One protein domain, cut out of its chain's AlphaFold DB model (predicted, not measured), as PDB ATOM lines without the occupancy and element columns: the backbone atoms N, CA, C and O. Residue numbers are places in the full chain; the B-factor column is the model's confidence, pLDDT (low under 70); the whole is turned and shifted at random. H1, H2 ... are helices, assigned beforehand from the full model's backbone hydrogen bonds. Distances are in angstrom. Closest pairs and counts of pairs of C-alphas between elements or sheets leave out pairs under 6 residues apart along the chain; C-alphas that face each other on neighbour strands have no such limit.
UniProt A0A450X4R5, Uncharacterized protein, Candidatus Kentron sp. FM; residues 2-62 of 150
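Overview. This is residues 2 to 62 of the 150 residues of an uncharacterized protein of Candidatus Kentron sp. FM (UniProt A0A450X4R5). A flat, all-helix arrangement: the long helix H2 lies on one side and the helical hairpin of H3 and H4 on the other, apart from H2, with the short helix H1 between the two sides, touching H2 and H4. The end of H2 and the start of the link after it, residues 27 to 34, stick out and stand free, and the rest of this link, residues 35 to 38, leads back to H3. The printed part has 61 residues with four named helices, H1, H2, H3 and H4 in that order, and no named strand; its class is all helix, and the helices hold 38 of the 61 residues. The whole is compact, with a radius of gyration of the C-alphas of 12.0 A, and spans 31 by 31 by 15 A.

Along the chain. H1 is residues 2 to 5, beginning at C-alpha 2 at (474.393, 350.309, 511.777). After residues 6 to 12 comes H2, residues 13 to 28, the longest helix, 22.1 A from its first C-alpha at (456.444, 346.528, 512.602) to its last. H3 is residues 39 to 45, 9.6 A long between its first and last C-alphas. H4 is residues 50 to 60, 15.5 A long, and ends at C-alpha 60 at (481.583, 351.266, 508.094).

Arrangement. H1 touches H2, where the closest C-alphas, those of Tyr 4 and Gln 19, are 4.9 A apart. H1 also touches H4, with the C-alphas of Ile 2 and Arg 56 closest at 6.3 A. H1 and H3 are close but not clearly touching, the closest C-alphas being those of Gly 3 and Ala 45 at 7.4 A. H3 and H4 form a helical hairpin and touch, with the C-alphas of Ala 45 and Arg 56 closest at 5.7 A. They run opposite ways at a steep tilt of 40 degrees. H2 is apart from H3 and from H4. In H2, H3 and H4 every O i to N i+4 pair is within hydrogen-bond range, while H1, with four residues, is too short for such a pair and has its one O i to N i+3 pair within range.

Size, cuts and confidence. The two C-alphas farthest apart, those of Arg 11 and Glu 34, are 32.3 A from each other, and the first and last printed C-alphas, of Ile 2 and Asp 62, are 13.5 A apart. Without residues 27 to 34 the body spans 31 by 25 by 15 A. The printed part has no cut. The link from H3 to H4 is tight, those from H1 to H2 and from H2 to H3 are short, and no link is long. The mean pLDDT of the printed part is 95.0, and no printed residue is under 70.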
ATOM      1  N   ILE A   2     473.820 351.260 512.755       92.69
ATOM      2  CA  ILE A   2     474.393 350.309 511.777       92.69
ATOM      3  C   ILE A   2     473.723 348.923 511.777       92.69
ATOM      4  O   ILE A   2     473.483 348.337 510.724       92.69
ATOM      5  N   GLY A   3     473.340 348.413 512.952       92.06
ATOM      6  CA  GLY A   3     472.588 347.161 513.056       92.06
ATOM      7  C   GLY A   3     471.255 347.171 512.297       92.06
ATOM      8  O   GLY A   3     470.940 346.186 511.637       92.06
ATOM      9  N   TYR A   4     470.499 348.273 512.337       93.38
ATOM     10  CA  TYR A   4     469.233 348.402 511.607       93.38
ATOM     11  C   TYR A   4     469.470 348.504 510.095       93.38
ATOM     12  O   TYR A   4     468.768 347.836 509.343       93.38
ATOM     13  N   LEU A   5     470.500 349.240 509.665       92.25
ATOM     14  CA  LEU A   5     470.891 349.346 508.252       92.25
ATOM     15  C   LEU A   5     471.273 347.997 507.632       92.25
ATOM     16  O   LEU A   5     470.837 347.663 506.536       92.25
ATOM     17  N   ALA A   6     472.078 347.203 508.340       92.50
ATOM     18  CA  ALA A   6     472.592 345.933 507.832       92.50
ATOM     19  C   ALA A   6     471.638 344.744 508.039       92.50
ATOM     20  O   ALA A   6     471.943 343.613 507.636       92.50
ATOM     21  N   SER A   7     470.519 344.937 508.735       91.19
ATOM     22  CA  SER A   7     469.595 343.847 509.038       91.19
ATOM     23  C   SER A   7     468.704 343.519 507.847       91.19
ATOM     24  O   SER A   7     468.338 344.380 507.054       91.19
ATOM     25  N   ARG A   8     468.314 342.246 507.737       91.62
ATOM     26  CA  ARG A   8     467.249 341.855 506.804       91.62
ATOM     27  C   ARG A   8     465.926 342.498 507.245       91.62
ATOM     28  O   ARG A   8     465.749 342.684 508.454       91.62
ATOM     29  N   PRO A   9     464.999 342.772 506.309       92.56
ATOM     30  CA  PRO A   9     463.676 343.280 506.643       92.56
ATOM     31  C   PRO A   9     463.018 342.454 507.750       92.56
ATOM     32  O   PRO A   9     462.877 341.232 507.631       92.56
ATOM     33  N   SER A  10     462.661 343.118 508.844       94.81
ATOM     34  CA  SER A  10     461.966 342.496 509.965       94.81
ATOM     35  C   SER A  10     460.468 342.386 509.682       94.81
ATOM     36  O   SER A  10     459.888 343.218 508.988       94.81
ATOM     37  N   ARG A  11     459.825 341.363 510.254       94.69
ATOM     38  CA  ARG A  11     458.355 341.260 510.296       94.69
ATOM     39  C   ARG A  11     457.747 342.001 511.487       94.69
ATOM     40  O   ARG A  11     456.545 342.235 511.499       94.69
ATOM     41  N   ASP A  12     458.564 342.349 512.478       96.94
ATOM     42  CA  ASP A  12     458.152 343.224 513.570       96.94
ATOM     43  C   ASP A  12     458.001 344.650 513.029       96.94
ATOM     44  O   ASP A  12     458.945 345.199 512.459       96.94
ATOM     45  N   VAL A  13     456.807 345.227 513.185       95.44
ATOM     46  CA  VAL A  13     456.444 346.528 512.602       95.44
ATOM     47  C   VAL A  13     457.339 347.650 513.125       95.44
ATOM     48  O   VAL A  13     457.773 348.493 512.343       95.44
ATOM     49  N   VAL A  14     457.666 347.644 514.419       93.50
ATOM     50  CA  VAL A  14     458.499 348.684 515.041       93.50
ATOM     51  C   VAL A  14     459.935 348.568 514.542       93.50
ATOM     52  O   VAL A  14     460.544 349.563 514.145       93.50
ATOM     53  N   VAL A  15     460.482 347.351 514.518       94.88
ATOM     54  CA  VAL A  15     461.838 347.114 514.005       94.88
ATOM     55  C   VAL A  15     461.915 347.461 512.523       94.88
ATOM     56  O   VAL A  15     462.854 348.138 512.115       94.88
ATOM     57  N   SER A  16     460.932 347.039 511.728       96.06
ATOM     58  CA  SER A  16     460.852 347.342 510.298       96.06
ATOM     59  C   SER A  16     460.797 348.850 510.052       96.06
ATOM     60  O   SER A  16     461.590 349.361 509.265       96.06
ATOM     61  N   GLY A  17     459.972 349.590 510.801       95.38
ATOM     62  CA  GLY A  17     459.929 351.055 510.742       95.38
ATOM     63  C   GLY A  17     461.300 351.689 510.988       95.38
ATOM     64  O   GLY A  17     461.785 352.455 510.162       95.38
ATOM     65  N   ARG A  18     462.002 351.283 512.052       95.56
ATOM     66  CA  ARG A  18     463.368 351.769 512.327       95.56
ATOM     67  C   ARG A  18     464.370 351.399 511.234       95.56
ATOM     68  O   ARG A  18     465.270 352.187 510.957       95.56
ATOM     69  N   GLN A  19     464.240 350.228 510.605       95.94
ATOM     70  CA  GLN A  19     465.071 349.843 509.456       95.94
ATOM     71  C   GLN A  19     464.813 350.746 508.244       95.94
ATOM     72  O   GLN A  19     465.767 351.124 507.567       95.94
ATOM     73  N   LEU A  20     463.548 351.090 507.973       95.44
ATOM     74  CA  LEU A  20     463.171 352.022 506.908       95.44
ATOM     75  C   LEU A  20     463.754 353.415 507.175       95.44
ATOM     76  O   LEU A  20     464.498 353.906 506.337       95.44
ATOM     77  N   ILE A  21     463.501 353.987 508.358       95.44
ATOM     78  CA  ILE A  21     463.992 355.322 508.747       95.44
ATOM     79  C   ILE A  21     465.524 355.367 508.707       95.44
ATOM     80  O   ILE A  21     466.110 356.312 508.192       95.44
ATOM     81  N   SER A  22     466.194 354.324 509.211       95.31
ATOM     82  CA  SER A  22     467.659 354.261 509.175       95.31
ATOM     83  C   SER A  22     468.186 354.338 507.746       95.31
ATOM     84  O   SER A  22     469.144 355.061 507.486       95.31
ATOM     85  N   ARG A  23     467.581 353.574 506.828       95.12
ATOM     86  CA  ARG A  23     468.005 353.539 505.428       95.12
ATOM     87  C   ARG A  23     467.723 354.859 504.726       95.12
ATOM     88  O   ARG A  23     468.612 355.352 504.049       95.12
ATOM     89  N   ASP A  24     466.549 355.437 504.948       94.81
ATOM     90  CA  ASP A  24     466.186 356.738 504.390       94.81
ATOM     91  C   ASP A  24     467.164 357.839 504.829       94.81
ATOM     92  O   ASP A  24     467.747 358.522 503.991       94.81
ATOM     93  N   TRP A  25     467.462 357.928 506.130       95.56
ATOM     94  CA  TRP A  25     468.463 358.868 506.640       95.56
ATOM     95  C   TRP A  25     469.845 358.620 506.025       95.56
ATOM     96  O   TRP A  25     470.546 359.555 505.642       95.56
ATOM     97  N   TRP A  26     470.250 357.353 505.900       95.44
ATOM     98  CA  TRP A  26     471.548 357.011 505.324       95.44
ATOM     99  C   TRP A  26     471.660 357.422 503.855       95.44
ATOM    100  O   TRP A  26     472.682 357.974 503.458       95.44
ATOM    101  N   GLU A  27     470.622 357.179 503.062       94.50
ATOM    102  CA  GLU A  27     470.597 357.480 501.628       94.50
ATOM    103  C   GLU A  27     470.444 358.982 501.354       94.50
ATOM    104  O   GLU A  27     471.083 359.499 500.438       94.50
ATOM    105  N   ASN A  28     469.649 359.691 502.160       93.94
ATOM    106  CA  ASN A  28     469.239 361.061 501.850       93.94
ATOM    107  C   ASN A  28     469.939 362.132 502.694       93.94
ATOM    108  O   ASN A  28     470.173 363.233 502.197       93.94
ATOM    109  N   GLN A  29     470.294 361.832 503.946       94.25
ATOM    110  CA  GLN A  29     470.761 362.832 504.917       94.25
ATOM    111  C   GLN A  29     472.246 362.708 505.262       94.25
ATOM    112  O   GLN A  29     472.900 363.715 505.517       94.25
ATOM    113  N   SER A  30     472.803 361.493 505.256       94.06
ATOM    114  CA  SER A  30     474.161 361.236 505.765       94.06
ATOM    115  C   SER A  30     475.257 362.077 505.095       94.06
ATOM    116  O   SER A  30     476.216 362.465 505.758       94.06
ATOM    117  N   GLN A  31     475.081 362.424 503.815       94.12
ATOM    118  CA  GLN A  31     475.998 363.263 503.034       94.12
ATOM    119  C   GLN A  31     476.167 364.692 503.580       94.12
ATOM    120  O   GLN A  31     477.162 365.345 503.275       94.12
ATOM    121  N   TYR A  32     475.221 365.178 504.390       94.25
ATOM    122  CA  TYR A  32     475.288 366.500 505.019       94.25
ATOM    123  C   TYR A  32     476.064 366.499 506.340       94.25
ATOM    124  O   TYR A  32     476.203 367.546 506.974       94.25
ATOM    125  N   PHE A  33     476.579 365.343 506.761       95.12
ATOM    126  CA  PHE A  33     477.292 365.176 508.019       95.12
ATOM    127  C   PHE A  33     478.687 364.598 507.797       95.12
ATOM    128  O   PHE A  33     478.927 363.737 506.952       95.12
ATOM    129  N   GLU A  34     479.621 365.025 508.641       96.50
ATOM    130  CA  GLU A  34     480.922 364.382 508.760       96.50
ATOM    131  C   GLU A  34     480.780 363.108 509.605       96.50
ATOM    132  O   GLU A  34     480.854 363.142 510.834       96.50
ATOM    133  N   LEU A  35     480.542 361.971 508.946       97.19
ATOM    134  CA  LEU A  35     480.387 360.695 509.644       97.19
ATOM    135  C   LEU A  35     481.695 360.270 510.311       97.19
ATOM    136  O   LEU A  35     482.774 360.323 509.710       97.19
ATOM    137  N   ARG A  36     481.585 359.805 511.554       97.88
ATOM    138  CA  ARG A  36     482.690 359.250 512.333       97.88
ATOM    139  C   ARG A  36     482.212 358.048 513.140       97.88
ATOM    140  O   ARG A  36     481.067 358.020 513.588       97.88
ATOM    141  N   ILE A  37     483.093 357.075 513.345       97.50
ATOM    142  CA  ILE A  37     482.861 355.924 514.233       97.50
ATOM    143  C   ILE A  37     484.038 355.743 515.186       97.50
ATOM    144  O   ILE A  37     485.062 356.379 515.011       97.50
ATOM    145  N   SER A  38     483.930 354.893 516.197       97.50
ATOM    146  CA  SER A  38     485.075 354.483 517.019       97.50
ATOM    147  C   SER A  38     485.353 352.996 516.823       97.50
ATOM    148  O   SER A  38     484.502 352.265 516.316       97.50
ATOM    149  N   SER A  39     486.506 352.517 517.293       96.69
ATOM    150  CA  SER A  39     486.808 351.079 517.287       96.69
ATOM    151  C   SER A  39     485.815 350.261 518.130       96.69
ATOM    152  O   SER A  39     485.654 349.067 517.898       96.69
ATOM    153  N   LEU A  40     485.095 350.893 519.069       97.00
ATOM    154  CA  LEU A  40     483.990 350.254 519.793       97.00
ATOM    155  C   LEU A  40     482.834 349.890 518.845       97.00
ATOM    156  O   LEU A  40     482.274 348.801 518.942       97.00
ATOM    157  N   VAL A  41     482.511 350.760 517.879       96.50
ATOM    158  CA  VAL A  41     481.492 350.477 516.852       96.50
ATOM    159  C   VAL A  41     481.934 349.326 515.945       96.50
ATOM    160  O   VAL A  41     481.105 348.496 515.570       96.50
ATOM    161  N   GLU A  42     483.221 349.244 515.597       95.75
ATOM    162  CA  GLU A  42     483.760 348.112 514.831       95.75
ATOM    163  C   GLU A  42     483.627 346.798 515.604       95.75
ATOM    164  O   GLU A  42     483.168 345.790 515.056       95.75
ATOM    165  N   GLU A  43     483.972 346.815 516.893       95.81
ATOM    166  CA  GLU A  43     483.846 345.648 517.756       95.81
ATOM    167  C   GLU A  43     482.385 345.184 517.825       95.81
ATOM    168  O   GLU A  43     482.094 344.012 517.576       95.81
ATOM    169  N   GLU A  44     481.442 346.094 518.062       94.44
ATOM    170  CA  GLU A  44     480.008 345.798 518.042       94.44
ATOM    171  C   GLU A  44     479.543 345.256 516.684       94.44
ATOM    172  O   GLU A  44     478.781 344.284 516.616       94.44
ATOM    173  N   ALA A  45     480.020 345.848 515.587       95.44
ATOM    174  CA  ALA A  45     479.686 345.431 514.232       95.44
ATOM    175  C   ALA A  45     480.194 344.013 513.912       95.44
ATOM    176  O   ALA A  45     479.538 343.295 513.143       95.44
ATOM    177  N   SER A  46     481.296 343.591 514.537       95.75
ATOM    178  CA  SER A  46     481.922 342.274 514.365       95.75
ATOM    179  C   SER A  46     481.194 341.117 515.067       95.75
ATOM    180  O   SER A  46     481.480 339.950 514.796       95.75
ATOM    181  N   ARG A  47     480.217 341.402 515.939       93.56
ATOM    182  CA  ARG A  47     479.530 340.383 516.755       93.56
ATOM    183  C   ARG A  47     478.313 339.767 516.044       93.56
ATOM    184  O   ARG A  47     477.504 340.461 515.429       93.56
ATOM    185  N   GLY A  48     478.101 338.461 516.206       92.81
ATOM    186  CA  GLY A  48     476.893 337.752 515.750       92.81
ATOM    187  C   GLY A  48     477.056 336.992 514.428       92.81
ATOM    188  O   GLY A  48     478.129 336.481 514.130       92.81
ATOM    189  N   ASP A  49     475.968 336.865 513.658       94.06
ATOM    190  CA  ASP A  49     475.935 336.067 512.421       94.06
ATOM    191  C   ASP A  49     476.935 336.575 511.358       94.06
ATOM    192  O   ASP A  49     476.903 337.770 511.040       94.06
ATOM    193  N   PRO A  50     477.754 335.700 510.734       94.62
ATOM    194  CA  PRO A  50     478.775 336.105 509.763       94.62
ATOM    195  C   PRO A  50     478.245 336.945 508.597       94.62
ATOM    196  O   PRO A  50     478.911 337.878 508.152       94.62
ATOM    197  N   SER A  51     477.029 336.666 508.112       93.88
ATOM    198  CA  SER A  51     476.450 337.448 507.017       93.88
ATOM    199  C   SER A  51     476.077 338.860 507.472       93.88
ATOM    200  O   SER A  51     476.218 339.813 506.707       93.88
ATOM    201  N   ALA A  52     475.585 339.011 508.706       92.81
ATOM    202  CA  ALA A  52     475.269 340.311 509.286       92.81
ATOM    203  C   ALA A  52     476.538 341.113 509.593       92.81
ATOM    204  O   ALA A  52     476.573 342.309 509.311       92.81
ATOM    205  N   VAL A  53     477.579 340.446 510.092       96.12
ATOM    206  CA  VAL A  53     478.906 341.033 510.313       96.12
ATOM    207  C   VAL A  53     479.470 341.593 509.013       96.12
ATOM    208  O   VAL A  53     479.794 342.775 508.962       96.12
ATOM    209  N   ALA A  54     479.492 340.796 507.939       96.50
ATOM    210  CA  ALA A  54     480.006 341.235 506.642       96.50
ATOM    211  C   ALA A  54     479.265 342.472 506.103       96.50
ATOM    212  O   ALA A  54     479.891 343.406 505.608       96.50
ATOM    213  N   ARG A  55     477.932 342.520 506.248       95.62
ATOM    214  CA  ARG A  55     477.137 343.685 505.828       95.62
ATOM    215  C   ARG A  55     477.435 344.932 506.662       95.62
ATOM    216  O   ARG A  55     477.529 346.012 506.095       95.62
ATOM    217  N   ARG A  56     477.595 344.808 507.986       97.06
ATOM    218  CA  ARG A  56     477.943 345.956 508.843       97.06
ATOM    219  C   ARG A  56     479.353 346.462 508.571       97.06
ATOM    220  O   ARG A  56     479.525 347.667 508.458       97.06
ATOM    221  N   ALA A  57     480.315 345.554 508.413       96.56
ATOM    222  CA  ALA A  57     481.692 345.894 508.072       96.56
ATOM    223  C   ALA A  57     481.764 346.684 506.757       96.56
ATOM    224  O   ALA A  57     482.425 347.713 506.702       96.56
ATOM    225  N   ALA A  58     481.015 346.265 505.731       96.50
ATOM    226  CA  ALA A  58     480.961 346.981 504.457       96.50
ATOM    227  C   ALA A  58     480.410 348.414 504.581       96.50
ATOM    228  O   ALA A  58     480.874 349.299 503.874       96.50
ATOM    229  N   ILE A  59     479.445 348.657 505.476       95.81
ATOM    230  CA  ILE A  59     478.870 349.998 505.692       95.81
ATOM    231  C   ILE A  59     479.880 350.943 506.349       95.81
ATOM    232  O   ILE A  59     479.890 352.131 506.043       95.81
ATOM    233  N   ILE A  60     480.697 350.431 507.271       96.56
ATOM    234  CA  ILE A  60     481.583 351.266 508.094       96.56
ATOM    235  C   ILE A  60     483.021 351.361 507.575       96.56
ATOM    236  O   ILE A  60     483.788 352.150 508.114       96.56
ATOM    237  N   ALA A  61     483.376 350.587 506.544       95.62
ATOM    238  CA  ALA A  61     484.752 350.416 506.071       95.62
ATOM    239  C   ALA A  61     485.473 351.736 505.748       95.62
ATOM    240  O   ALA A  61     486.653 351.877 506.058       95.62
ATOM    241  N   ASP A  62     484.757 352.699 505.167       94.56
ATOM    242  CA  ASP A  62     485.328 353.973 504.714       94.56
ATOM    243  C   ASP A  62     485.037 355.142 505.672       94.56
ATOM    244  O   ASP A  62     485.311 356.301 505.350       94.56
TER     245      ASP A  62